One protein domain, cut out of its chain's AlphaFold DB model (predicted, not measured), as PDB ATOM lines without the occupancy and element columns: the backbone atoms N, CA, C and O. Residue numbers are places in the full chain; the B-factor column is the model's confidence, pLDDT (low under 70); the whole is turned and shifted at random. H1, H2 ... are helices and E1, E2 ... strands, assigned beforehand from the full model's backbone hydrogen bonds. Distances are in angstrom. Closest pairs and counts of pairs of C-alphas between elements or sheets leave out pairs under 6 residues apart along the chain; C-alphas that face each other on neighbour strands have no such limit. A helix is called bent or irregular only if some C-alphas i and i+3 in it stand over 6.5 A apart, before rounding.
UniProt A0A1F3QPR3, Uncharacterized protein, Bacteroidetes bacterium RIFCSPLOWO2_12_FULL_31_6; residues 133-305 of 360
ATOM      1  N   GLU A 133     205.659 180.051 175.917       49.06
ATOM      2  CA  GLU A 133     204.649 179.701 176.891       49.06
ATOM      3  C   GLU A 133     205.525 179.095 177.970       49.06
ATOM      4  O   GLU A 133     206.231 178.110 177.723       49.06
ATOM      5  N   ASN A 134     205.592 179.746 179.127       50.47
ATOM      6  CA  ASN A 134     206.252 179.155 180.272       50.47
ATOM      7  C   ASN A 134     205.389 177.947 180.646       50.47
ATOM      8  O   ASN A 134     204.482 178.021 181.476       50.47
ATOM      9  N   ILE A 135     205.631 176.854 179.924       63.72
ATOM     10  CA  ILE A 135     205.013 175.550 180.031       63.72
ATOM     11  C   ILE A 135     205.678 174.955 181.248       63.72
ATOM     12  O   ILE A 135     206.770 174.387 181.195       63.72
ATOM     13  N   ILE A 136     205.015 175.125 182.381       72.94
ATOM     14  CA  ILE A 136     205.429 174.454 183.598       72.94
ATOM     15  C   ILE A 136     204.728 173.103 183.592       72.94
ATOM     16  O   ILE A 136     203.505 173.021 183.725       72.94
ATOM     17  N   GLU A 137     205.501 172.031 183.416       78.25
ATOM     18  CA  GLU A 137     205.008 170.680 183.668       78.25
ATOM     19  C   GLU A 137     204.804 170.537 185.182       78.25
ATOM     20  O   GLU A 137     205.754 170.434 185.957       78.25
ATOM     21  N   LEU A 138     203.543 170.587 185.612       76.50
ATOM     22  CA  LEU A 138     203.168 170.545 187.025       76.50
ATOM     23  C   LEU A 138     203.185 169.120 187.587       76.50
ATOM     24  O   LEU A 138     203.178 168.925 188.800       76.50
ATOM     25  N   GLY A 139     203.215 168.118 186.708       72.31
ATOM     26  CA  GLY A 139     203.394 166.728 187.089       72.31
ATOM     27  C   GLY A 139     203.368 165.783 185.894       72.31
ATOM     28  O   GLY A 139     202.751 166.069 184.862       72.31
ATOM     29  N   LYS A 140     204.002 164.621 186.076       76.12
ATOM     30  CA  LYS A 140     204.111 163.556 185.075       76.12
ATOM     31  C   LYS A 140     203.728 162.208 185.664       76.12
ATOM     32  O   LYS A 140     204.111 161.881 186.788       76.12
ATOM     33  N   TYR A 141     203.026 161.402 184.873       75.44
ATOM     34  CA  TYR A 141     202.664 160.043 185.243       75.44
ATOM     35  C   TYR A 141     203.898 159.209 185.606       75.44
ATOM     36  O   TYR A 141     204.793 158.999 184.784       75.44
ATOM     37  N   ASN A 142     203.907 158.679 186.833       70.12
ATOM     38  CA  ASN A 142     204.923 157.739 187.289       70.12
ATOM     39  C   ASN A 142     204.314 156.340 187.532       70.12
ATOM     40  O   ASN A 142     203.829 156.064 188.635       70.12
ATOM     41  N   PRO A 143     204.391 155.416 186.554       65.56
ATOM     42  CA  PRO A 143     203.838 154.065 186.689       65.56
ATOM     43  C   PRO A 143     204.499 153.237 187.800       65.56
ATOM     44  O   PRO A 143     203.934 152.241 188.253       65.56
ATOM     45  N   LEU A 144     205.695 153.621 188.259       68.56
ATOM     46  CA  LEU A 144     206.446 152.867 189.261       68.56
ATOM     47  C   LEU A 144     205.996 153.157 190.697       68.56
ATOM     48  O   LEU A 144     206.237 152.316 191.564       68.56
ATOM     49  N   ARG A 145     205.306 154.282 190.958       69.12
ATOM     50  CA  ARG A 145     204.909 154.692 192.321       69.12
ATOM     51  C   ARG A 145     204.102 153.612 193.046       69.12
ATOM     52  O   ARG A 145     204.308 153.374 194.231       69.12
ATOM     53  N   TYR A 146     203.227 152.915 192.329       68.06
ATOM     54  CA  TYR A 146     202.347 151.901 192.915       68.06
ATOM     55  C   TYR A 146     202.810 150.465 192.689       68.06
ATOM     56  O   TYR A 146     202.126 149.528 193.103       68.06
ATOM     57  N   LYS A 147     204.004 150.275 192.116       71.38
ATOM     58  CA  LYS A 147     204.587 148.947 191.912       71.38
ATOM     59  C   LYS A 147     204.796 148.222 193.242       71.38
ATOM     60  O   LYS A 147     204.472 147.046 193.338       71.38
ATOM     61  N   TYR A 148     205.292 148.910 194.271       73.81
ATOM     62  CA  TYR A 148     205.558 148.286 195.569       73.81
ATOM     63  C   TYR A 148     204.274 147.847 196.301       73.81
ATOM     64  O   TYR A 148     204.166 146.659 196.597       73.81
ATOM     65  N   PRO A 149     203.255 148.709 196.507       71.81
ATOM     66  CA  PRO A 149     201.981 148.276 197.089       71.81
ATOM     67  C   PRO A 149     201.293 147.155 196.292       71.81
ATOM     68  O   PRO A 149     200.748 146.220 196.875       71.81
ATOM     69  N   PHE A 150     201.367 147.201 194.957       74.56
ATOM     70  CA  PHE A 150     200.836 146.149 194.089       74.56
ATOM     71  C   PHE A 150     201.565 144.812 194.272       74.56
ATOM     72  O   PHE A 150     200.922 143.770 194.377       74.56
ATOM     73  N   LEU A 151     202.898 144.831 194.369       78.19
ATOM     74  CA  LEU A 151     203.694 143.635 194.649       78.19
ATOM     75  C   LEU A 151     203.404 143.077 196.046       78.19
ATOM     76  O   LEU A 151     203.225 141.870 196.176       78.19
ATOM     77  N   VAL A 152     203.290 143.929 197.069       75.50
ATOM     78  CA  VAL A 152     202.914 143.510 198.433       75.50
ATOM     79  C   VAL A 152     201.544 142.822 198.447       75.50
ATOM     80  O   VAL A 152     201.352 141.865 199.193       75.50
ATOM     81  N   PHE A 153     200.613 143.252 197.592       76.12
ATOM     82  CA  PHE A 153     199.310 142.608 197.435       76.12
ATOM     83  C   PHE A 153     199.377 141.274 196.666       76.12
ATOM     84  O   PHE A 153     198.754 140.294 197.073       76.12
ATOM     85  N   ILE A 154     200.131 141.211 195.566       80.06
ATOM     86  CA  ILE A 154     200.147 140.047 194.666       80.06
ATOM     87  C   ILE A 154     201.054 138.915 195.144       80.06
ATOM     88  O   ILE A 154     200.725 137.750 194.927       80.06
ATOM     89  N   ILE A 155     202.181 139.220 195.792       84.19
ATOM     90  CA  ILE A 155     203.152 138.209 196.236       84.19
ATOM     91  C   ILE A 155     202.499 137.133 197.125       84.19
ATOM     92  O   ILE A 155     202.681 135.954 196.817       84.19
ATOM     93  N   PRO A 156     201.694 137.466 198.155       81.25
ATOM     94  CA  PRO A 156     201.004 136.462 198.968       81.25
ATOM     95  C   PRO A 156     200.068 135.558 198.153       81.25
ATOM     96  O   PRO A 156     199.990 134.360 198.412       81.25
ATOM     97  N   ILE A 157     199.392 136.113 197.142       82.81
ATOM     98  CA  ILE A 157     198.478 135.370 196.264       82.81
ATOM     99  C   ILE A 157     199.264 134.405 195.371       82.81
ATOM    100  O   ILE A 157     198.898 133.237 195.262       82.81
ATOM    101  N   ILE A 158     200.363 134.864 194.763       86.25
ATOM    102  CA  ILE A 158     201.237 134.006 193.950       86.25
ATOM    103  C   ILE A 158     201.816 132.882 194.809       86.25
ATOM    104  O   ILE A 158     201.770 131.727 194.393       86.25
ATOM    105  N   LEU A 159     202.317 133.196 196.008       83.69
ATOM    106  CA  LEU A 159     202.843 132.192 196.934       83.69
ATOM    107  C   LEU A 159     201.781 131.150 197.289       83.69
ATOM    108  O   LEU A 159     202.087 129.964 197.259       83.69
ATOM    109  N   LEU A 160     200.537 131.566 197.541       82.31
ATOM    110  CA  LEU A 160     199.425 130.650 197.791       82.31
ATOM    111  C   LEU A 160     199.128 129.754 196.583       82.31
ATOM    112  O   LEU A 160     198.991 128.548 196.753       82.31
ATOM    113  N   ILE A 161     199.051 130.312 195.372       83.31
ATOM    114  CA  ILE A 161     198.781 129.544 194.145       83.31
ATOM    115  C   ILE A 161     199.888 128.517 193.898       83.31
ATOM    116  O   ILE A 161     199.598 127.344 193.671       83.31
ATOM    117  N   VAL A 162     201.152 128.939 193.985       83.31
ATOM    118  CA  VAL A 162     202.315 128.048 193.876       83.31
ATOM    119  C   VAL A 162     202.217 126.957 194.942       83.31
ATOM    120  O   VAL A 162     202.340 125.776 194.630       83.31
ATOM    121  N   PHE A 163     201.908 127.317 196.186       78.44
ATOM    122  CA  PHE A 163     201.785 126.342 197.261       78.44
ATOM    123  C   PHE A 163     200.657 125.332 197.007       78.44
ATOM    124  O   PHE A 163     200.870 124.135 197.161       78.44
ATOM    125  N   ILE A 164     199.481 125.763 196.543       80.00
ATOM    126  CA  ILE A 164     198.361 124.870 196.206       80.00
ATOM    127  C   ILE A 164     198.735 123.908 195.070       80.00
ATOM    128  O   ILE A 164     198.438 122.722 195.160       80.00
ATOM    129  N   ILE A 165     199.411 124.392 194.023       80.12
ATOM    130  CA  ILE A 165     199.777 123.582 192.849       80.12
ATOM    131  C   ILE A 165     200.849 122.538 193.190       80.12
ATOM    132  O   ILE A 165     200.783 121.406 192.714       80.12
ATOM    133  N   PHE A 166     201.844 122.912 193.998       75.06
ATOM    134  CA  PHE A 166     202.996 122.054 194.290       75.06
ATOM    135  C   PHE A 166     202.852 121.239 195.579       75.06
ATOM    136  O   PHE A 166     203.689 120.373 195.851       75.06
ATOM    137  N   SER A 167     201.812 121.473 196.382       64.25
ATOM    138  CA  SER A 167     201.675 120.789 197.662       64.25
ATOM    139  C   SER A 167     200.957 119.439 197.565       64.25
ATOM    140  O   SER A 167     199.788 119.331 197.217       64.25
ATOM    141  N   LYS A 168     201.662 118.386 197.999       70.38
ATOM    142  CA  LYS A 168     201.073 117.158 198.572       70.38
ATOM    143  C   LYS A 168     200.786 117.317 200.084       70.38
ATOM    144  O   LYS A 168     200.765 116.326 200.807       70.38
ATOM    145  N   TYR A 169     200.685 118.551 200.588       63.38
ATOM    146  CA  TYR A 169     200.777 118.848 202.024       63.38
ATOM    147  C   TYR A 169     199.456 118.712 202.787       63.38
ATOM    148  O   TYR A 169     198.364 118.724 202.224       63.38
ATOM    149  N   ASP A 170     199.623 118.598 204.106       70.56
ATOM    150  CA  ASP A 170     198.592 118.538 205.134       70.56
ATOM    151  C   ASP A 170     197.572 119.685 205.006       70.56
ATOM    152  O   ASP A 170     197.934 120.860 204.879       70.56
ATOM    153  N   LYS A 171     196.281 119.333 205.053       77.94
ATOM    154  CA  LYS A 171     195.152 120.266 204.886       77.94
ATOM    155  C   LYS A 171     195.220 121.433 205.874       77.94
ATOM    156  O   LYS A 171     194.830 122.542 205.522       77.94
ATOM    157  N   SER A 172     195.748 121.182 207.071       79.19
ATOM    158  CA  SER A 172     195.906 122.164 208.149       79.19
ATOM    159  C   SER A 172     196.736 123.387 207.728       79.19
ATOM    160  O   SER A 172     196.371 124.525 208.016       79.19
ATOM    161  N   LEU A 173     197.824 123.179 206.984       76.25
ATOM    162  CA  LEU A 173     198.738 124.246 206.574       76.25
ATOM    163  C   LEU A 173     198.180 125.074 205.407       76.25
ATOM    164  O   LEU A 173     198.376 126.290 205.360       76.25
ATOM    165  N   ILE A 174     197.433 124.434 204.503       79.75
ATOM    166  CA  ILE A 174     196.697 125.124 203.433       79.75
ATOM    167  C   ILE A 174     195.642 126.054 204.041       79.75
ATOM    168  O   ILE A 174     195.512 127.198 203.609       79.75
ATOM    169  N   GLU A 175     194.926 125.596 205.069       83.25
ATOM    170  CA  GLU A 175     193.897 126.394 205.738       83.25
ATOM    171  C   GLU A 175     194.483 127.669 206.374       83.25
ATOM    172  O   GLU A 175     193.982 128.769 206.141       83.25
ATOM    173  N   VAL A 176     195.610 127.550 207.087       81.75
ATOM    174  CA  VAL A 176     196.325 128.698 207.680       81.75
ATOM    175  C   VAL A 176     196.772 129.702 206.613       81.75
ATOM    176  O   VAL A 176     196.607 130.911 206.792       81.75
ATOM    177  N   LEU A 177     197.306 129.224 205.486       80.81
ATOM    178  CA  LEU A 177     197.720 130.081 204.370       80.81
ATOM    179  C   LEU A 177     196.538 130.816 203.730       80.81
ATOM    180  O   LEU A 177     196.665 131.998 203.405       80.81
ATOM    181  N   ILE A 178     195.385 130.157 203.587       84.69
ATOM    182  CA  ILE A 178     194.160 130.792 203.086       84.69
ATOM    183  C   ILE A 178     193.727 131.922 204.022       84.69
ATOM    184  O   ILE A 178     193.476 133.028 203.542       84.69
ATOM    185  N   TYR A 179     193.686 131.695 205.340       85.62
ATOM    186  CA  TYR A 179     193.331 132.749 206.299       85.62
ATOM    187  C   TYR A 179     194.308 133.924 206.257       85.62
ATOM    188  O   TYR A 179     193.884 135.080 206.303       85.62
ATOM    189  N   LEU A 180     195.606 133.648 206.115       82.81
ATOM    190  CA  LEU A 180     196.632 134.679 206.006       82.81
ATOM    191  C   LEU A 180     196.445 135.514 204.730       82.81
ATOM    192  O   LEU A 180     196.396 136.740 204.806       82.81
ATOM    193  N   VAL A 181     196.241 134.881 203.570       84.00
ATOM    194  CA  VAL A 181     195.966 135.601 202.314       84.00
ATOM    195  C   VAL A 181     194.647 136.367 202.371       84.00
ATOM    196  O   VAL A 181     194.593 137.502 201.897       84.00
ATOM    197  N   ALA A 182     193.598 135.803 202.974       83.75
ATOM    198  CA  ALA A 182     192.327 136.493 203.167       83.75
ATOM    199  C   ALA A 182     192.500 137.744 204.044       83.75
ATOM    200  O   ALA A 182     192.030 138.819 203.680       83.75
ATOM    201  N   PHE A 183     193.248 137.641 205.145       82.44
ATOM    202  CA  PHE A 183     193.575 138.767 206.018       82.44
ATOM    203  C   PHE A 183     194.363 139.860 205.282       82.44
ATOM    204  O   PHE A 183     193.967 141.029 205.305       82.44
ATOM    205  N   PHE A 184     195.421 139.491 204.549       79.12
ATOM    206  CA  PHE A 184     196.180 140.432 203.717       79.12
ATOM    207  C   PHE A 184     195.308 141.075 202.631       79.12
ATOM    208  O   PHE A 184     195.430 142.275 202.379       79.12
ATOM    209  N   SER A 185     194.401 140.312 202.020       75.94
ATOM    210  CA  SER A 185     193.483 140.812 200.992       75.94
ATOM    211  C   SER A 185     192.469 141.799 201.562       75.94
ATOM    212  O   SER A 185     192.218 142.826 200.943       75.94
ATOM    213  N   ILE A 186     191.925 141.543 202.757       77.69
ATOM    214  CA  ILE A 186     190.995 142.455 203.435       77.69
ATOM    215  C   ILE A 186     191.696 143.770 203.784       77.69
ATOM    216  O   ILE A 186     191.168 144.839 203.472       77.69
ATOM    217  N   ILE A 187     192.906 143.706 204.349       75.38
ATOM    218  CA  ILE A 187     193.695 144.895 204.708       75.38
ATOM    219  C   ILE A 187     194.025 145.748 203.479       75.38
ATOM    220  O   ILE A 187     193.963 146.975 203.545       75.38
ATOM    221  N   ASN A 188     194.338 145.109 202.351       73.12
ATOM    222  CA  ASN A 188     194.688 145.797 201.108       73.12
ATOM    223  C   ASN A 188     193.484 146.050 200.181       73.12
ATOM    224  O   ASN A 188     193.635 146.705 199.153       73.12
ATOM    225  N   SER A 189     192.278 145.594 200.525       72.00
ATOM    226  CA  SER A 189     191.086 145.735 199.676       72.00
ATOM    227  C   SER A 189     190.773 147.177 199.243       72.00
ATOM    228  O   SER A 189     190.410 147.365 198.077       72.00
ATOM    229  N   PRO A 190     190.992 148.231 200.059       69.75
ATOM    230  CA  PRO A 190     190.733 149.589 199.590       69.75
ATOM    231  C   PRO A 190     191.714 150.048 198.493       69.75
ATOM    232  O   PRO A 190     191.403 150.954 197.726       69.75
ATOM    233  N   PHE A 191     192.868 149.391 198.349       70.38
ATOM    234  CA  PHE A 191     193.916 149.723 197.383       70.38
ATOM    235  C   PHE A 191     193.514 149.204 196.011       70.38
ATOM    236  O   PHE A 191     193.656 149.899 195.008       70.38
ATOM    237  N   ILE A 192     192.891 148.026 195.997       71.06
ATOM    238  CA  ILE A 192     192.234 147.464 194.821       71.06
ATOM    239  C   ILE A 192     191.127 148.401 194.339       71.06
ATOM    240  O   ILE A 192     191.020 148.637 193.141       71.06
ATOM    241  N   LEU A 193     190.325 148.975 195.244       70.19
ATOM    242  CA  LEU A 193     189.265 149.916 194.864       70.19
ATOM    243  C   LEU A 193     189.825 151.200 194.236       70.19
ATOM    244  O   LEU A 193     189.259 151.691 193.263       70.19
ATOM    245  N   ILE A 194     190.949 151.710 194.741       67.94
ATOM    246  CA  ILE A 194     191.639 152.885 194.186       67.94
ATOM    247  C   ILE A 194     192.235 152.581 192.810       67.94
ATOM    248  O   ILE A 194     192.004 153.335 191.865       67.94
ATOM    249  N   ILE A 195     192.953 151.459 192.672       69.06
ATOM    250  CA  ILE A 195     193.475 151.010 191.375       69.06
ATOM    251  C   ILE A 195     192.324 150.790 190.393       69.06
ATOM    252  O   ILE A 195     192.403 151.241 189.259       69.06
ATOM    253  N   SER A 196     191.244 150.132 190.815       69.88
ATOM    254  CA  SER A 196     190.063 149.879 189.984       69.88
ATOM    255  C   SER A 196     189.412 151.185 189.521       69.88
ATOM    256  O   SER A 196     189.143 151.354 188.331       69.88
ATOM    257  N   GLN A 197     189.251 152.160 190.424       66.50
ATOM    258  CA  GLN A 197     188.785 153.494 190.053       66.50
ATOM    259  C   GLN A 197     189.712 154.153 189.033       66.50
ATOM    260  O   GLN A 197     189.211 154.693 188.056       66.50
ATOM    261  N   TYR A 198     191.029 154.074 189.196       66.31
ATOM    262  CA  TYR A 198     191.966 154.619 188.213       66.31
ATOM    263  C   TYR A 198     191.902 153.907 186.861       66.31
ATOM    264  O   TYR A 198     191.814 154.568 185.834       66.31
ATOM    265  N   LEU A 199     191.884 152.573 186.847       66.19
ATOM    266  CA  LEU A 199     191.784 151.786 185.615       66.19
ATOM    267  C   LEU A 199     190.470 152.052 184.866       66.19
ATOM    268  O   LEU A 199     190.425 151.900 183.650       66.19
ATOM    269  N   SER A 200     189.419 152.478 185.575       66.75
ATOM    270  CA  SER A 200     188.139 152.883 184.981       66.75
ATOM    271  C   SER A 200     188.121 154.308 184.411       66.75
ATOM    272  O   SER A 200     187.105 154.731 183.856       66.75
ATOM    273  N   LYS A 201     189.201 155.084 184.580       68.81
ATOM    274  CA  LYS A 201     189.289 156.493 184.175       68.81
ATOM    275  C   LYS A 201     190.283 156.688 183.024       68.81
ATOM    276  O   LYS A 201     191.196 155.880 182.862       68.81
ATOM    277  N   PRO A 202     190.126 157.764 182.227       68.75
ATOM    278  CA  PRO A 202     191.091 158.116 181.191       68.75
ATOM    279  C   PRO A 202     192.490 158.276 181.790       68.75
ATOM    280  O   PRO A 202     192.652 158.912 182.836       68.75
ATOM    281  N   LYS A 203     193.501 157.697 181.138       75.88
ATOM    282  CA  LYS A 203     194.888 157.774 181.605       75.88
ATOM    283  C   LYS A 203     195.440 159.158 181.302       75.88
ATOM    284  O   LYS A 203     195.472 159.574 180.149       75.88
ATOM    285  N   ILE A 204     195.868 159.846 182.350       80.81
ATOM    286  CA  ILE A 204     196.487 161.167 182.256       80.81
ATOM    287  C   ILE A 204     198.002 160.974 182.224       80.81
ATOM    288  O   ILE A 204     198.538 160.246 183.056       80.81
ATOM    289  N   GLU A 205     198.675 161.603 181.266       83.06
ATOM    290  CA  GLU A 205     200.129 161.551 181.095       83.06
ATOM    291  C   GLU A 205     200.825 162.697 181.821       83.06
ATOM    292  O   GLU A 205     201.795 162.470 182.546       83.06
ATOM    293  N   SER A 206     200.321 163.917 181.646       84.06
ATOM    294  CA  SER A 206     200.878 165.117 182.265       84.06
ATOM    295  C   SER A 206     199.832 166.218 182.408       84.06
ATOM    296  O   SER A 206     198.779 166.209 181.759       84.06
ATOM    297  N   VAL A 207     200.126 167.162 183.299       84.88
ATOM    298  CA  VAL A 207     199.376 168.409 183.455       84.88
ATOM    299  C   VAL A 207     200.345 169.562 183.257       84.88
ATOM    300  O   VAL A 207     201.405 169.610 183.880       84.88
ATOM    301  N   ILE A 208     199.971 170.471 182.368       85.94
ATOM    302  CA  ILE A 208     200.790 171.591 181.926       85.94
ATOM    303  C   ILE A 208     200.059 172.882 182.281       85.94
ATOM    304  O   ILE A 208     198.874 173.032 181.970       85.94
ATOM    305  N   LEU A 209     200.767 173.812 182.915       82.38
ATOM    306  CA  LEU A 209     200.304 175.186 183.069       82.38
ATOM    307  C   LEU A 209     200.759 176.011 181.874       82.38
ATOM    308  O   LEU A 209     201.956 176.072 181.602       82.38
ATOM    309  N   ARG A 210     199.817 176.687 181.222       78.25
ATOM    310  CA  ARG A 210     200.111 177.709 180.218       78.25
ATOM    311  C   ARG A 210     199.927 179.073 180.874       78.25
ATOM    312  O   ARG A 210     198.799 179.539 181.032       78.25
ATOM    313  N   GLN A 211     201.031 179.659 181.341       67.94
ATOM    314  CA  GLN A 211     201.006 180.861 182.185       67.94
ATOM    315  C   GLN A 211     200.388 182.082 181.493       67.94
ATOM    316  O   GLN A 211     199.666 182.834 182.139       67.94
ATOM    317  N   GLU A 212     200.624 182.261 180.195       61.38
ATOM    318  CA  GLU A 212     200.151 183.443 179.464       61.38
ATOM    319  C   GLU A 212     198.630 183.454 179.290       61.38
ATOM    320  O   GLU A 212     197.980 184.474 179.494       61.38
ATOM    321  N   VAL A 213     198.044 182.289 179.006       64.94
ATOM    322  CA  VAL A 213     196.592 182.115 178.826       64.94
ATOM    323  C   VAL A 213     195.865 181.739 180.121       64.94
ATOM    324  O   VAL A 213     194.655 181.521 180.099       64.94
ATOM    325  N   ASN A 214     196.576 181.644 181.254       69.94
ATOM    326  CA  ASN A 214     196.037 181.170 182.536       69.94
ATOM    327  C   ASN A 214     195.164 179.908 182.384       69.94
ATOM    328  O   ASN A 214     194.092 179.777 182.989       69.94
ATOM    329  N   SER A 215     195.620 178.979 181.544       82.31
ATOM    330  CA  SER A 215     194.892 177.760 181.219       82.31
ATOM    331  C   SER A 215     195.672 176.526 181.654       82.31
ATOM    332  O   SER A 215     196.906 176.488 181.689       82.31
ATOM    333  N   LEU A 216     194.922 175.500 182.039       86.19
ATOM    334  CA  LEU A 216     195.453 174.211 182.438       86.19
ATOM    335  C   LEU A 216     195.252 173.230 181.287       86.19
ATOM    336  O   LEU A 216     194.117 172.906 180.939       86.19
ATOM    337  N   GLN A 217     196.333 172.709 180.720       86.69
ATOM    338  CA  GLN A 217     196.245 171.635 179.741       86.69
ATOM    339  C   GLN A 217     196.427 170.285 180.434       86.69
ATOM    340  O   GLN A 217     197.470 169.994 181.020       86.69
ATOM    341  N   ILE A 218     195.410 169.431 180.337       86.19
ATOM    342  CA  ILE A 218     195.470 168.038 180.775       86.19
ATOM    343  C   ILE A 218     195.740 167.178 179.544       86.19
ATOM    344  O   ILE A 218     194.906 167.098 178.635       86.19
ATOM    345  N   LYS A 219     196.902 166.524 179.511       83.81
ATOM    346  CA  LYS A 219     197.259 165.589 178.447       83.81
ATOM    347  C   LYS A 219     196.870 164.175 178.859       83.81
ATOM    348  O   LYS A 219     197.411 163.624 179.818       83.81
ATOM    349  N   TYR A 220     195.921 163.598 178.139       81.94
ATOM    350  CA  TYR A 220     195.561 162.189 178.229       81.94
ATOM    351  C   TYR A 220     196.397 161.373 177.241       81.94
ATOM    352  O   TYR A 220     197.030 161.923 176.343       81.94
ATOM    353  N   SER A 221     196.384 160.050 177.388       77.12
ATOM    354  CA  SER A 221     197.099 159.152 176.471       77.12
ATOM    355  C   SER A 221     196.596 159.199 175.023       77.12
ATOM    356  O   SER A 221     197.310 158.807 174.109       77.12
ATOM    357  N   ASP A 222     195.348 159.615 174.816       72.62
ATOM    358  CA  ASP A 222     194.641 159.597 173.531       72.62
ATOM    359  C   ASP A 222     194.236 160.991 173.022       72.62
ATOM    360  O   ASP A 222     193.989 161.155 171.830       72.62
ATOM    361  N   HIS A 223     194.175 162.002 173.891       77.31
ATOM    362  CA  HIS A 223     193.807 163.374 173.534       77.31
ATOM    363  C   HIS A 223     194.365 164.389 174.544       77.31
ATOM    364  O   HIS A 223     194.908 164.023 175.581       77.31
ATOM    365  N   SER A 224     194.208 165.687 174.288       79.75
ATOM    366  CA  SER A 224     194.485 166.731 175.283       79.75
ATOM    367  C   SER A 224     193.289 167.653 175.443       79.75
ATOM    368  O   SER A 224     192.639 167.981 174.455       79.75
ATOM    369  N   THR A 225     193.021 168.089 176.670       82.31
ATOM    370  CA  THR A 225     191.975 169.073 176.969       82.31
ATOM    371  C   THR A 225     192.616 170.313 177.572       82.31
ATOM    372  O   THR A 225     193.398 170.194 178.512       82.31
ATOM    373  N   ILE A 226     192.275 171.489 177.049       85.62
ATOM    374  CA  ILE A 226     192.646 172.780 177.635       85.62
ATOM    375  C   ILE A 226     191.457 173.264 178.462       85.62
ATOM    376  O   ILE A 226     190.326 173.277 177.984       85.62
ATOM    377  N   ILE A 227     191.716 173.610 179.717       84.88
ATOM    378  CA  ILE A 227     190.729 174.107 180.667       84.88
ATOM    379  C   ILE A 227     191.104 175.543 181.001       84.88
ATOM    380  O   ILE A 227     192.115 175.782 181.663       84.88
ATOM    381  N   ASN A 228     190.275 176.494 180.582       85.94
ATOM    382  CA  ASN A 228     190.415 177.870 181.038       85.94
ATOM    383  C   ASN A 228     189.918 177.978 182.474       85.94
ATOM    384  O   ASN A 228     188.930 177.345 182.860       85.94
ATOM    385  N   ARG A 229     190.580 178.817 183.268       78.75
ATOM    386  CA  ARG A 229     190.197 179.055 184.660       78.75
ATOM    387  C   ARG A 229     188.739 179.499 184.799       78.75
ATOM    388  O   ARG A 229     188.038 179.014 185.684       78.75
ATOM    389  N   ASP A 230     188.280 180.364 183.901       81.62
ATOM    390  CA  ASP A 230     186.922 180.912 183.926       81.62
ATOM    391  C   ASP A 230     185.842 179.869 183.630       81.62
ATOM    392  O   ASP A 230     184.677 180.070 183.977       81.62
ATOM    393  N   ASP A 231     186.207 178.736 183.032       84.12
ATOM    394  CA  ASP A 231     185.283 177.639 182.758       84.12
ATOM    395  C   ASP A 231     185.098 176.714 183.963       84.12
ATOM    396  O   ASP A 231     184.186 175.881 183.968       84.12
ATOM    397  N   ILE A 232     185.921 176.862 185.005       82.25
ATOM    398  CA  ILE A 232     185.844 176.036 186.205       82.25
ATOM    399  C   ILE A 232     184.686 176.524 187.074       82.25
ATOM    400  O   ILE A 232     184.704 177.614 187.637       82.25
ATOM    401  N   LEU A 233     183.666 175.677 187.204       78.75
ATOM    402  CA  LEU A 233     182.539 175.904 188.102       78.75
ATOM    403  C   LEU A 233     182.917 175.580 189.549       78.75
ATOM    404  O   LEU A 233     182.506 176.272 190.474       78.75
ATOM    405  N   GLN A 234     183.658 174.491 189.748       81.12
ATOM    406  CA  GLN A 234     184.012 174.005 191.074       81.12
ATOM    407  C   GLN A 234     185.308 173.197 191.037       81.12
ATOM    408  O   GLN A 234     185.501 172.357 190.160       81.12
ATOM    409  N   CYS A 235     186.156 173.384 192.049       82.44
ATOM    410  CA  CYS A 235     187.327 172.549 192.283       82.44
ATOM    411  C   CYS A 235     187.335 172.019 193.718       82.44
ATOM    412  O   CYS A 235     187.116 172.761 194.677       82.44
ATOM    413  N   ALA A 236     187.557 170.718 193.876       82.62
ATOM    414  CA  ALA A 236     187.622 170.064 195.174       82.62
ATOM    415  C   ALA A 236     188.922 169.279 195.319       82.62
ATOM    416  O   ALA A 236     189.262 168.486 194.443       82.62
ATOM    417  N   PHE A 237     189.601 169.463 196.448       84.19
ATOM    418  CA  PHE A 237     190.789 168.713 196.826       84.19
ATOM    419  C   PHE A 237     190.465 167.783 197.988       84.19
ATOM    420  O   PHE A 237     190.140 168.235 199.087       84.19
ATOM    421  N   THR A 238     190.553 166.480 197.749       79.62
ATOM    422  CA  THR A 238     190.337 165.459 198.779       79.62
ATOM    423  C   THR A 238     191.671 164.843 199.148       79.62
ATOM    424  O   THR A 238     192.393 164.411 198.255       79.62
ATOM    425  N   TYR A 239     191.995 164.750 200.436       78.56
ATOM    426  CA  TYR A 239     193.244 164.146 200.906       78.56
ATOM    427  C   TYR A 239     193.031 163.286 202.156       78.56
ATOM    428  O   TYR A 239     192.054 163.448 202.894       78.56
ATOM    429  N   CYS A 240     193.958 162.359 202.396       73.62
ATOM    430  CA  CYS A 240     194.013 161.540 203.605       73.62
ATOM    431  C   CYS A 240     195.296 161.856 204.388       73.62
ATOM    432  O   CYS A 240     196.389 161.681 203.860       73.62
ATOM    433  N   ASN A 241     195.180 162.294 205.646       68.50
ATOM    434  CA  ASN A 241     196.331 162.492 206.544       68.50
ATOM    435  C   ASN A 241     196.538 161.330 207.530       68.50
ATOM    436  O   ASN A 241     197.510 161.321 208.286       68.50
ATOM    437  N   ASN A 242     195.652 160.331 207.534       60.06
ATOM    438  CA  ASN A 242     195.773 159.190 208.433       60.06
ATOM    439  C   ASN A 242     196.934 158.300 207.958       60.06
ATOM    440  O   ASN A 242     196.785 157.544 207.001       60.06
ATOM    441  N   GLY A 243     198.088 158.400 208.629       52.31
ATOM    442  CA  GLY A 243     199.385 157.787 208.294       52.31
ATOM    443  C   GLY A 243     199.478 156.255 208.306       52.31
ATOM    444  O   GLY A 243     200.491 155.698 208.712       52.31
ATOM    445  N   ARG A 244     198.432 155.539 207.885       55.44
ATOM    446  CA  ARG A 244     198.503 154.099 207.630       55.44
ATOM    447  C   ARG A 244     198.955 153.895 206.184       55.44
ATOM    448  O   ARG A 244     198.237 154.259 205.261       55.44
ATOM    449  N   ILE A 245     200.132 153.315 205.973       54.62
ATOM    450  CA  ILE A 245     200.582 152.833 204.655       54.62
ATOM    451  C   ILE A 245     199.595 151.738 204.201       54.62
ATOM    452  O   ILE A 245     199.252 150.888 205.028       54.62
ATOM    453  N   PRO A 246     199.096 151.729 202.947       54.78
ATOM    454  CA  PRO A 246     199.510 152.510 201.765       54.78
ATOM    455  C   PRO A 246     198.758 153.840 201.520       54.78
ATOM    456  O   PRO A 246     198.871 154.425 200.447       54.78
ATOM    457  N   TRP A 247     197.967 154.326 202.478       61.94
ATOM    458  CA  TRP A 247     196.975 155.399 202.288       61.94
ATOM    459  C   TRP A 247     197.489 156.815 202.545       61.94
ATOM    460  O   TRP A 247     196.791 157.775 202.221       61.94
ATOM    461  N   GLN A 248     198.661 156.927 203.168       62.25
ATOM    462  CA  GLN A 248     199.192 158.158 203.760       62.25
ATOM    463  C   GLN A 248     199.386 159.303 202.755       62.25
ATOM    464  O   GLN A 248     199.400 160.467 203.145       62.25
ATOM    465  N   GLU A 249     199.507 158.980 201.470       67.62
ATOM    466  CA  GLU A 249     199.765 159.963 200.420       67.62
ATOM    467  C   GLU A 249     198.600 160.156 199.463       67.62
ATOM    468  O   GLU A 249     198.754 160.893 198.499       67.62
ATOM    469  N   TYR A 250     197.455 159.500 199.662       75.25
ATOM    470  CA  TYR A 250     196.395 159.645 198.674       75.25
ATOM    471  C   TYR A 250     195.748 161.017 198.737       75.25
ATOM    472  O   TYR A 250     195.229 161.440 199.778       75.25
ATOM    473  N   SER A 251     195.653 161.602 197.554       79.50
ATOM    474  CA  SER A 251     194.908 162.813 197.299       79.50
ATOM    475  C   SER A 251     194.261 162.753 195.916       79.50
ATOM    476  O   SER A 251     194.667 161.997 195.026       79.50
ATOM    477  N   ASN A 252     193.228 163.557 195.715       83.62
ATOM    478  CA  ASN A 252     192.661 163.790 194.400       83.62
ATOM    479  C   ASN A 252     192.179 165.231 194.252       83.62
ATOM    480  O   ASN A 252     191.829 165.891 195.230       83.62
ATOM    481  N   ILE A 253     192.157 165.687 193.006       85.25
ATOM    482  CA  ILE A 253     191.533 166.926 192.571       85.25
ATOM    483  C   ILE A 253     190.365 166.544 191.671       85.25
ATOM    484  O   ILE A 253     190.524 165.769 190.728       85.25
ATOM    485  N   SER A 254     189.197 167.105 191.954       85.56
ATOM    486  CA  SER A 254     188.021 167.039 191.096       85.56
ATOM    487  C   SER A 254     187.735 168.431 190.556       85.56
ATOM    488  O   SER A 254     187.368 169.316 191.327       85.56
ATOM    489  N   ILE A 255     187.866 168.605 189.244       86.38
ATOM    490  CA  ILE A 255     187.565 169.847 188.528       86.38
ATOM    491  C   ILE A 255     186.241 169.646 187.792       86.38
ATOM    492  O   ILE A 255     186.120 168.742 186.967       86.38
ATOM    493  N   ILE A 256     185.242 170.466 188.104       82.56
ATOM    494  CA  ILE A 256     183.931 170.476 187.453       82.56
ATOM    495  C   ILE A 256     183.829 171.767 186.650       82.56
ATOM    496  O   ILE A 256     183.985 172.855 187.208       82.56
ATOM    497  N   LEU A 257     183.557 171.651 185.353       85.00
ATOM    498  CA  LEU A 257     183.411 172.803 184.466       85.00
ATOM    499  C   LEU A 257     181.954 173.281 184.398       85.00
ATOM    500  O   LEU A 257     181.023 172.554 184.755       85.00
ATOM    501  N   LYS A 258     181.732 174.500 183.899       83.44
ATOM    502  CA  LYS A 258     180.395 175.093 183.695       83.44
ATOM    503  C   LYS A 258     179.498 174.252 182.781       83.44
ATOM    504  O   LYS A 258     178.292 174.174 183.006       83.44
ATOM    505  N   ASN A 259     180.080 173.550 181.806       77.38
ATOM    506  CA  ASN A 259     179.377 172.589 180.943       77.38
ATOM    507  C   ASN A 259     179.046 171.249 181.646       77.38
ATOM    508  O   ASN A 259     178.524 170.332 181.012       77.38
ATOM    509  N   LYS A 260     179.333 171.133 182.952       77.50
ATOM    510  CA  LYS A 260     179.169 169.946 183.805       77.50
ATOM    511  C   LYS A 260     180.116 168.780 183.494       77.50
ATOM    512  O   LYS A 260     179.953 167.714 184.094       77.50
ATOM    513  N   SER A 261     181.111 168.952 182.619       77.44
ATOM    514  CA  SER A 261     182.184 167.966 182.468       77.44
ATOM    515  C   SER A 261     183.020 167.891 183.750       77.44
ATOM    516  O   SER A 261     183.087 168.843 184.534       77.44
ATOM    517  N   GLN A 262     183.620 166.724 183.996       80.81
ATOM    518  CA  GLN A 262     184.389 166.457 185.209       80.81
ATOM    519  C   GLN A 262     185.748 165.859 184.866       80.81
ATOM    520  O   GLN A 262     185.827 164.839 184.179       80.81
ATOM    521  N   HIS A 263     186.801 166.454 185.414       83.25
ATOM    522  CA  HIS A 263     188.179 166.008 185.265       83.25
ATOM    523  C   HIS A 263     188.736 165.631 186.639       83.25
ATOM    524  O   HIS A 263     188.572 166.366 187.613       83.25
ATOM    525  N   PHE A 264     189.372 164.461 186.724       81.50
ATOM    526  CA  PHE A 264     189.900 163.921 187.975       81.50
ATOM    527  C   PHE A 264     191.409 163.757 187.878       81.50
ATOM    528  O   PHE A 264     191.894 163.001 187.039       81.50
ATOM    529  N   LEU A 265     192.139 164.416 188.771       82.50
ATOM    530  CA  LEU A 265     193.571 164.210 188.967       82.50
ATOM    531  C   LEU A 265     193.741 163.424 190.263       82.50
ATOM    532  O   LEU A 265     193.118 163.746 191.268       82.50
ATOM    533  N   THR A 266     194.536 162.362 190.255       77.06
ATOM    534  CA  THR A 266     194.680 161.484 191.427       77.06
ATOM    535  C   THR A 266     196.144 161.244 191.722       77.06
ATOM    536  O   THR A 266     196.985 161.361 190.827       77.06
ATOM    537  N   THR A 267     196.451 160.834 192.950       71.94
ATOM    538  CA  THR A 267     197.829 160.498 193.319       71.94
ATOM    539  C   THR A 267     198.376 159.251 192.635       71.94
ATOM    540  O   THR A 267     199.584 159.022 192.659       71.94
ATOM    541  N   ILE A 268     197.508 158.468 191.975       68.19
ATOM    542  CA  ILE A 268     197.953 157.412 191.058       68.19
ATOM    543  C   ILE A 268     198.767 157.997 189.913       68.19
ATOM    544  O   ILE A 268     199.765 157.406 189.497       68.19
ATOM    545  N   THR A 269     198.367 159.174 189.444       68.00
ATOM    546  CA  THR A 269     199.053 159.856 188.359       68.00
ATOM    547  C   THR A 269     200.130 160.815 188.861       68.00
ATOM    548  O   THR A 269     201.219 160.841 188.299       68.00
ATOM    549  N   PHE A 270     199.846 161.558 189.932       75.81
ATOM    550  CA  PHE A 270     200.646 162.700 190.393       75.81
ATOM    551  C   PHE A 270     201.116 162.533 191.835       75.81
ATOM    552  O   PHE A 270     200.541 161.761 192.596       75.81
ATOM    553  N   SER A 271     202.196 163.194 192.250       78.88
ATOM    554  CA  SER A 271     202.521 163.256 193.684       78.88
ATOM    555  C   SER A 271     201.504 164.118 194.427       78.88
ATOM    556  O   SER A 271     200.793 164.913 193.814       78.88
ATOM    557  N   ARG A 272     201.400 163.965 195.751       79.19
ATOM    558  CA  ARG A 272     200.595 164.901 196.545       79.19
ATOM    559  C   ARG A 272     201.098 166.338 196.369       79.19
ATOM    560  O   ARG A 272     200.279 167.231 196.211       79.19
ATOM    561  N   GLU A 273     202.414 166.520 196.318       81.81
ATOM    562  CA  GLU A 273     203.060 167.811 196.067       81.81
ATOM    563  C   GLU A 273     202.728 168.356 194.667       81.81
ATOM    564  O   GLU A 273     202.449 169.537 194.519       81.81
ATOM    565  N   ASP A 274     202.681 167.501 193.643       83.69
ATOM    566  CA  ASP A 274     202.316 167.887 192.273       83.69
ATOM    567  C   ASP A 274     200.849 168.326 192.220       83.69
ATOM    568  O   ASP A 274     200.514 169.322 191.588       83.69
ATOM    569  N   LEU A 275     199.954 167.613 192.912       84.88
ATOM    570  CA  LEU A 275     198.551 168.017 193.022       84.88
ATOM    571  C   LEU A 275     198.411 169.350 193.765       84.88
ATOM    572  O   LEU A 275     197.624 170.198 193.351       84.88
ATOM    573  N   GLU A 276     199.175 169.554 194.835       83.12
ATOM    574  CA  GLU A 276     199.215 170.832 195.547       83.12
ATOM    575  C   GLU A 276     199.709 171.946 194.608       83.12
ATOM    576  O   GLU A 276     198.975 172.915 194.434       83.12
ATOM    577  N   LYS A 277     200.815 171.750 193.871       83.81
ATOM    578  CA  LYS A 277     201.313 172.665 192.817       83.81
ATOM    579  C   LYS A 277     200.257 172.991 191.762       83.81
ATOM    580  O   LYS A 277     200.096 174.149 191.389       83.81
ATOM    581  N   ILE A 278     199.511 171.986 191.297       84.31
ATOM    582  CA  ILE A 278     198.418 172.173 190.333       84.31
ATOM    583  C   ILE A 278     197.320 173.060 190.921       84.31
ATOM    584  O   ILE A 278     196.827 173.956 190.242       84.31
ATOM    585  N   ILE A 279     196.951 172.856 192.182       82.25
ATOM    586  CA  ILE A 279     195.960 173.693 192.862       82.25
ATOM    587  C   ILE A 279     196.440 175.141 192.985       82.25
ATOM    588  O   ILE A 279     195.658 176.052 192.699       82.25
ATOM    589  N   GLU A 280     197.694 175.364 193.394       78.50
ATOM    590  CA  GLU A 280     198.233 176.728 193.521       78.50
ATOM    591  C   GLU A 280     198.250 177.426 192.162       78.50
ATOM    592  O   GLU A 280     197.851 178.584 192.061       78.50
ATOM    593  N   ALA A 281     198.646 176.694 191.117       77.44
ATOM    594  CA  ALA A 281     198.707 177.187 189.751       77.44
ATOM    595  C   ALA A 281     197.328 177.568 189.188       77.44
ATOM    596  O   ALA A 281     197.202 178.605 188.541       77.44
ATOM    597  N   ILE A 282     196.282 176.774 189.454       76.19
ATOM    598  CA  ILE A 282     194.914 177.098 189.009       76.19
ATOM    599  C   ILE A 282     194.385 178.343 189.746       76.19
ATOM    600  O   ILE A 282     193.601 179.111 189.187       76.19
ATOM    601  N   ASN A 283     194.829 178.574 190.988       72.94
ATOM    602  CA  ASN A 283     194.534 179.777 191.771       72.94
ATOM    603  C   ASN A 283     193.027 180.088 191.920       72.94
ATOM    604  O   ASN A 283     192.602 181.240 191.894       72.94
ATOM    605  N   ILE A 284     192.185 179.069 192.074       72.00
ATOM    606  CA  ILE A 284     190.736 179.225 192.294       72.00
ATOM    607  C   ILE A 284     190.336 178.844 193.712       72.00
ATOM    608  O   ILE A 284     191.114 178.271 194.479       72.00
ATOM    609  N   ASN A 285     189.084 179.134 194.040       69.19
ATOM    610  CA  ASN A 285     188.478 178.662 195.265       69.19
ATOM    611  C   ASN A 285     188.360 177.146 195.244       69.19
ATOM    612  O   ASN A 285     187.848 176.552 194.291       69.19
ATOM    613  N   ILE A 286     188.856 176.530 196.311       73.94
ATOM    614  CA  ILE A 286     188.868 175.084 196.453       73.94
ATOM    615  C   ILE A 286     188.081 174.658 197.681       73.94
ATOM    616  O   ILE A 286     188.190 175.224 198.772       73.94
ATOM    617  N   TYR A 287     187.328 173.582 197.506       74.62
ATOM    618  CA  TYR A 287     186.727 172.861 198.612       74.62
ATOM    619  C   TYR A 287     187.704 171.791 199.091       74.62
ATOM    620  O   TYR A 287     188.024 170.862 198.348       74.62
ATOM    621  N   GLN A 288     188.193 171.919 200.324       73.94
ATOM    622  CA  GLN A 288     189.115 170.947 200.909       73.94
ATOM    623  C   GLN A 288     188.373 169.906 201.752       73.94
ATOM    624  O   GLN A 288     187.588 170.236 202.645       73.94
ATOM    625  N   PHE A 289     188.660 168.633 201.485       72.75
ATOM    626  CA  PHE A 289     188.066 167.495 202.176       72.75
ATOM    627  C   PHE A 289     189.149 166.581 202.732       72.75
ATOM    628  O   PHE A 289     189.741 165.777 202.015       72.75
ATOM    629  N   GLU A 290     189.355 166.652 204.041       73.06
ATOM    630  CA  GLU A 290     190.046 165.582 204.744       73.06
ATOM    631  C   GLU A 290     189.092 164.398 204.910       73.06
ATOM    632  O   GLU A 290     187.982 164.544 205.436       73.06
ATOM    633  N   THR A 291     189.513 163.225 204.442       67.81
ATOM    634  CA  THR A 291     188.738 161.993 204.572       67.81
ATOM    635  C   THR A 291     189.548 160.895 205.238       67.81
ATOM    636  O   THR A 291     190.733 160.709 204.974       67.81
ATOM    637  N   SER A 292     188.873 160.111 206.078       60.97
ATOM    638  CA  SER A 292     189.415 158.854 206.597       60.97
ATOM    639  C   SER A 292     189.370 157.729 205.553       60.97
ATOM    640  O   SER A 292     190.074 156.735 205.708       60.97
ATOM    641  N   PHE A 293     188.561 157.884 204.494       59.12
ATOM    642  CA  PHE A 293     188.360 156.898 203.428       59.12
ATOM    643  C   PHE A 293     188.234 157.563 202.052       59.12
ATOM    644  O   PHE A 293     187.326 158.345 201.775       59.12
ATOM    645  N   GLN A 294     189.134 157.192 201.153       51.56
ATOM    646  CA  GLN A 294     189.405 157.879 199.887       51.56
ATOM    647  C   GLN A 294     188.294 157.743 198.828       51.56
ATOM    648  O   GLN A 294     188.261 158.493 197.857       51.56
ATOM    649  N   PHE A 295     187.369 156.800 199.023       53.97
ATOM    650  CA  PHE A 295     186.333 156.402 198.061       53.97
ATOM    651  C   PHE A 295     184.912 156.838 198.457       53.97
ATOM    652  O   PHE A 295     183.978 156.675 197.669       53.97
ATOM    653  N   LEU A 296     184.722 157.403 199.653       51.28
ATOM    654  CA  LEU A 296     183.433 157.969 200.048       51.28
ATOM    655  C   LEU A 296     183.258 159.326 199.361       51.28
ATOM    656  O   LEU A 296     183.792 160.337 199.807       51.28
ATOM    657  N   LYS A 297     182.493 159.347 198.259       47.78
ATOM    658  CA  LYS A 297     182.005 160.596 197.659       47.78
ATOM    659  C   LYS A 297     181.205 161.358 198.713       47.78
ATOM    660  O   LYS A 297     180.076 160.974 199.025       47.78
ATOM    661  N   ILE A 298     181.760 162.445 199.239       49.97
ATOM    662  CA  ILE A 298     180.995 163.386 200.054       49.97
ATOM    663  C   ILE A 298     180.086 164.135 199.078       49.97
ATOM    664  O   ILE A 298     180.535 164.979 198.314       49.97
ATOM    665  N   LYS A 299     178.807 163.751 199.040       43.47
ATOM    666  CA  LYS A 299     177.813 164.304 198.104       43.47
ATOM    667  C   LYS A 299     177.415 165.754 198.405       43.47
ATOM    668  O   LYS A 299     176.667 166.328 197.624       43.47
ATOM    669  N   ASP A 300     177.877 166.333 199.511       46.16
ATOM    670  CA  ASP A 300     177.373 167.610 200.014       46.16
ATOM    671  C   ASP A 300     178.515 168.625 200.191       46.16
ATOM    672  O   ASP A 300     179.066 168.810 201.276       46.16
ATOM    673  N   TYR A 301     178.893 169.259 199.077       48.56
ATOM    674  CA  TYR A 301     179.905 170.322 199.013       48.56
ATOM    675  C   TYR A 301     179.437 171.639 199.670       48.56
ATOM    676  O   TYR A 301     180.244 172.536 199.888       48.56
ATOM    677  N   SER A 302     178.149 171.751 200.017       43.25
ATOM    678  CA  SER A 302     177.486 172.989 200.455       43.25
ATOM    679  C   SER A 302     177.746 173.404 201.915       43.25
ATOM    680  O   SER A 302     177.303 174.469 202.335       43.25
ATOM    681  N   LYS A 303     178.441 172.575 202.710       42.94
ATOM    682  CA  LYS A 303     178.502 172.717 204.182       42.94
ATOM    683  C   LYS A 303     179.880 173.029 204.775       42.94
ATOM    684  O   LYS A 303     180.026 172.961 205.993       42.94
ATOM    685  N   LYS A 304     180.905 173.334 203.974       49.03
ATOM    686  CA  LYS A 304     182.264 173.587 204.494       49.03
ATOM    687  C   LYS A 304     182.897 174.859 203.924       49.03
ATOM    688  O   LYS A 304     182.564 175.228 202.801       49.03
ATOM    689  N   PRO A 305     183.777 175.522 204.703       46.78
ATOM    690  CA  PRO A 305     184.341 176.812 204.336       46.78
ATOM    691  C   PRO A 305     185.201 176.690 203.081       46.78
ATOM    692  O   PRO A 305     186.067 175.823 202.973       46.78
TER     693      PRO A 305
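What this domain is: This is residues 133 to 305 of the 360 residues of an uncharacterized protein of Bacteroidetes bacterium RIFCSPLOWO2_12_FULL_31_6 (UniProt A0A1F3QPR3). Two four-stranded sheets stand at an angle to each other with H3 in the angle, over a face of both, and from this head a long helical hairpin of H1 and H2a runs away and makes the longest axis. At its far tip residues 165 to 173 stick out, while at its foot the bent helix H2 turns into its short arm H2b. The printed part has 173 residues with three named helices and eight named strands, in the order E1 H1 H2 E2 E3 E4 E5 E6 E7 H3 E8. The sheet E1 E2 E3 E4 is antiparallel, the sheet E7 E6 E5 E8 is mixed, and the class is mixed, helices and strands. The whole is loose and elongated, with a radius of gyration of the C-alphas of 20.1 A and spans of 69 by 36 by 27 A.

How they stand to each other: Look first at E5, residues 232 to 239, E6, residues 251 to 257, and E7, residues 262 to 266: they form a meander, each strand the antiparallel neighbour of the one before. N 236 and O 254 are 2.9 A apart, and N 253 and O 265 are 2.8 A apart, both within hydrogen-bond range. E8, residues 285 to 290, is parallel to E5, with N 237 and O 287 at 2.8 A. H3, residues 272 to 282, is on this sheet at a height of 9.0 A, over E6 and E5; the C-alphas of Ser 251 and Arg 272, the closest of E6 and H3, are 6.1 A apart. E7, H3 and E8 form a split strand-helix-strand unit, with E6 and E5 between its strands, and its crossover is right-handed. E2, residues 204 to 210, E3, residues 215 to 220, and E4, residues 224 to 228, form a second meander, with N 208 and O 217 at 2.9 A and N 218 and O 225 at 2.8 A. E1, residues 135 to 140, is antiparallel to E2, with N 138 and O 207 at 2.9 A. H3 is also on this sheet, at a height of 9.1 A, over E1 and E2; with each sheet it makes two layers, a helix on one face. H1, residues 147 to 166, and H2a, residues 171 to 187, touch as a helical hairpin, opposite ways at a shallow tilt of 17 degrees; their closest C-alphas, of Pro 156 and Val 181, are 6.1 A apart. H2b, residues 190 to 199, is near H1. In H2a, H2b and H3 every O i to N i+4 pair is within hydrogen-bond range; in H1, 14 of 16 are.

Where its parts are: Find C-alpha 135 at (205.013, 175.550, 180.031), where E1 begins. H1 runs 27.0 A from C-alpha 147 at (204.587, 148.947, 191.912), with a kink of 33 degrees near residue 154; it is irregular, but only just, with C-alphas 153 and 156 6.6 A apart. By its hydrogen bonds H2, residues 171 to 199, was assigned as one helix, but it is bent: C-alphas 187 and 190 are 7.5 A apart, and its arms H2a, 24.7 A long, and H2b, 14.2 A, stand at a steep tilt of 64 degrees. E5 is 20.3 A long and E6 19.9 A. E8 ends at C-alpha 290, at (190.046, 165.582, 204.744).

The domain as a whole: The two C-alphas farthest apart, those of Asp 170 and Glu 212, are 69.8 A apart. The printed part has no cut, and its one long link is the 11 residues between E5 and E6. The mean pLDDT of the printed part is 73.9; 50 residues are under 70, among them residues 194 to 202, 241 to 249 and 291 to 305, the last a stretch with no named element.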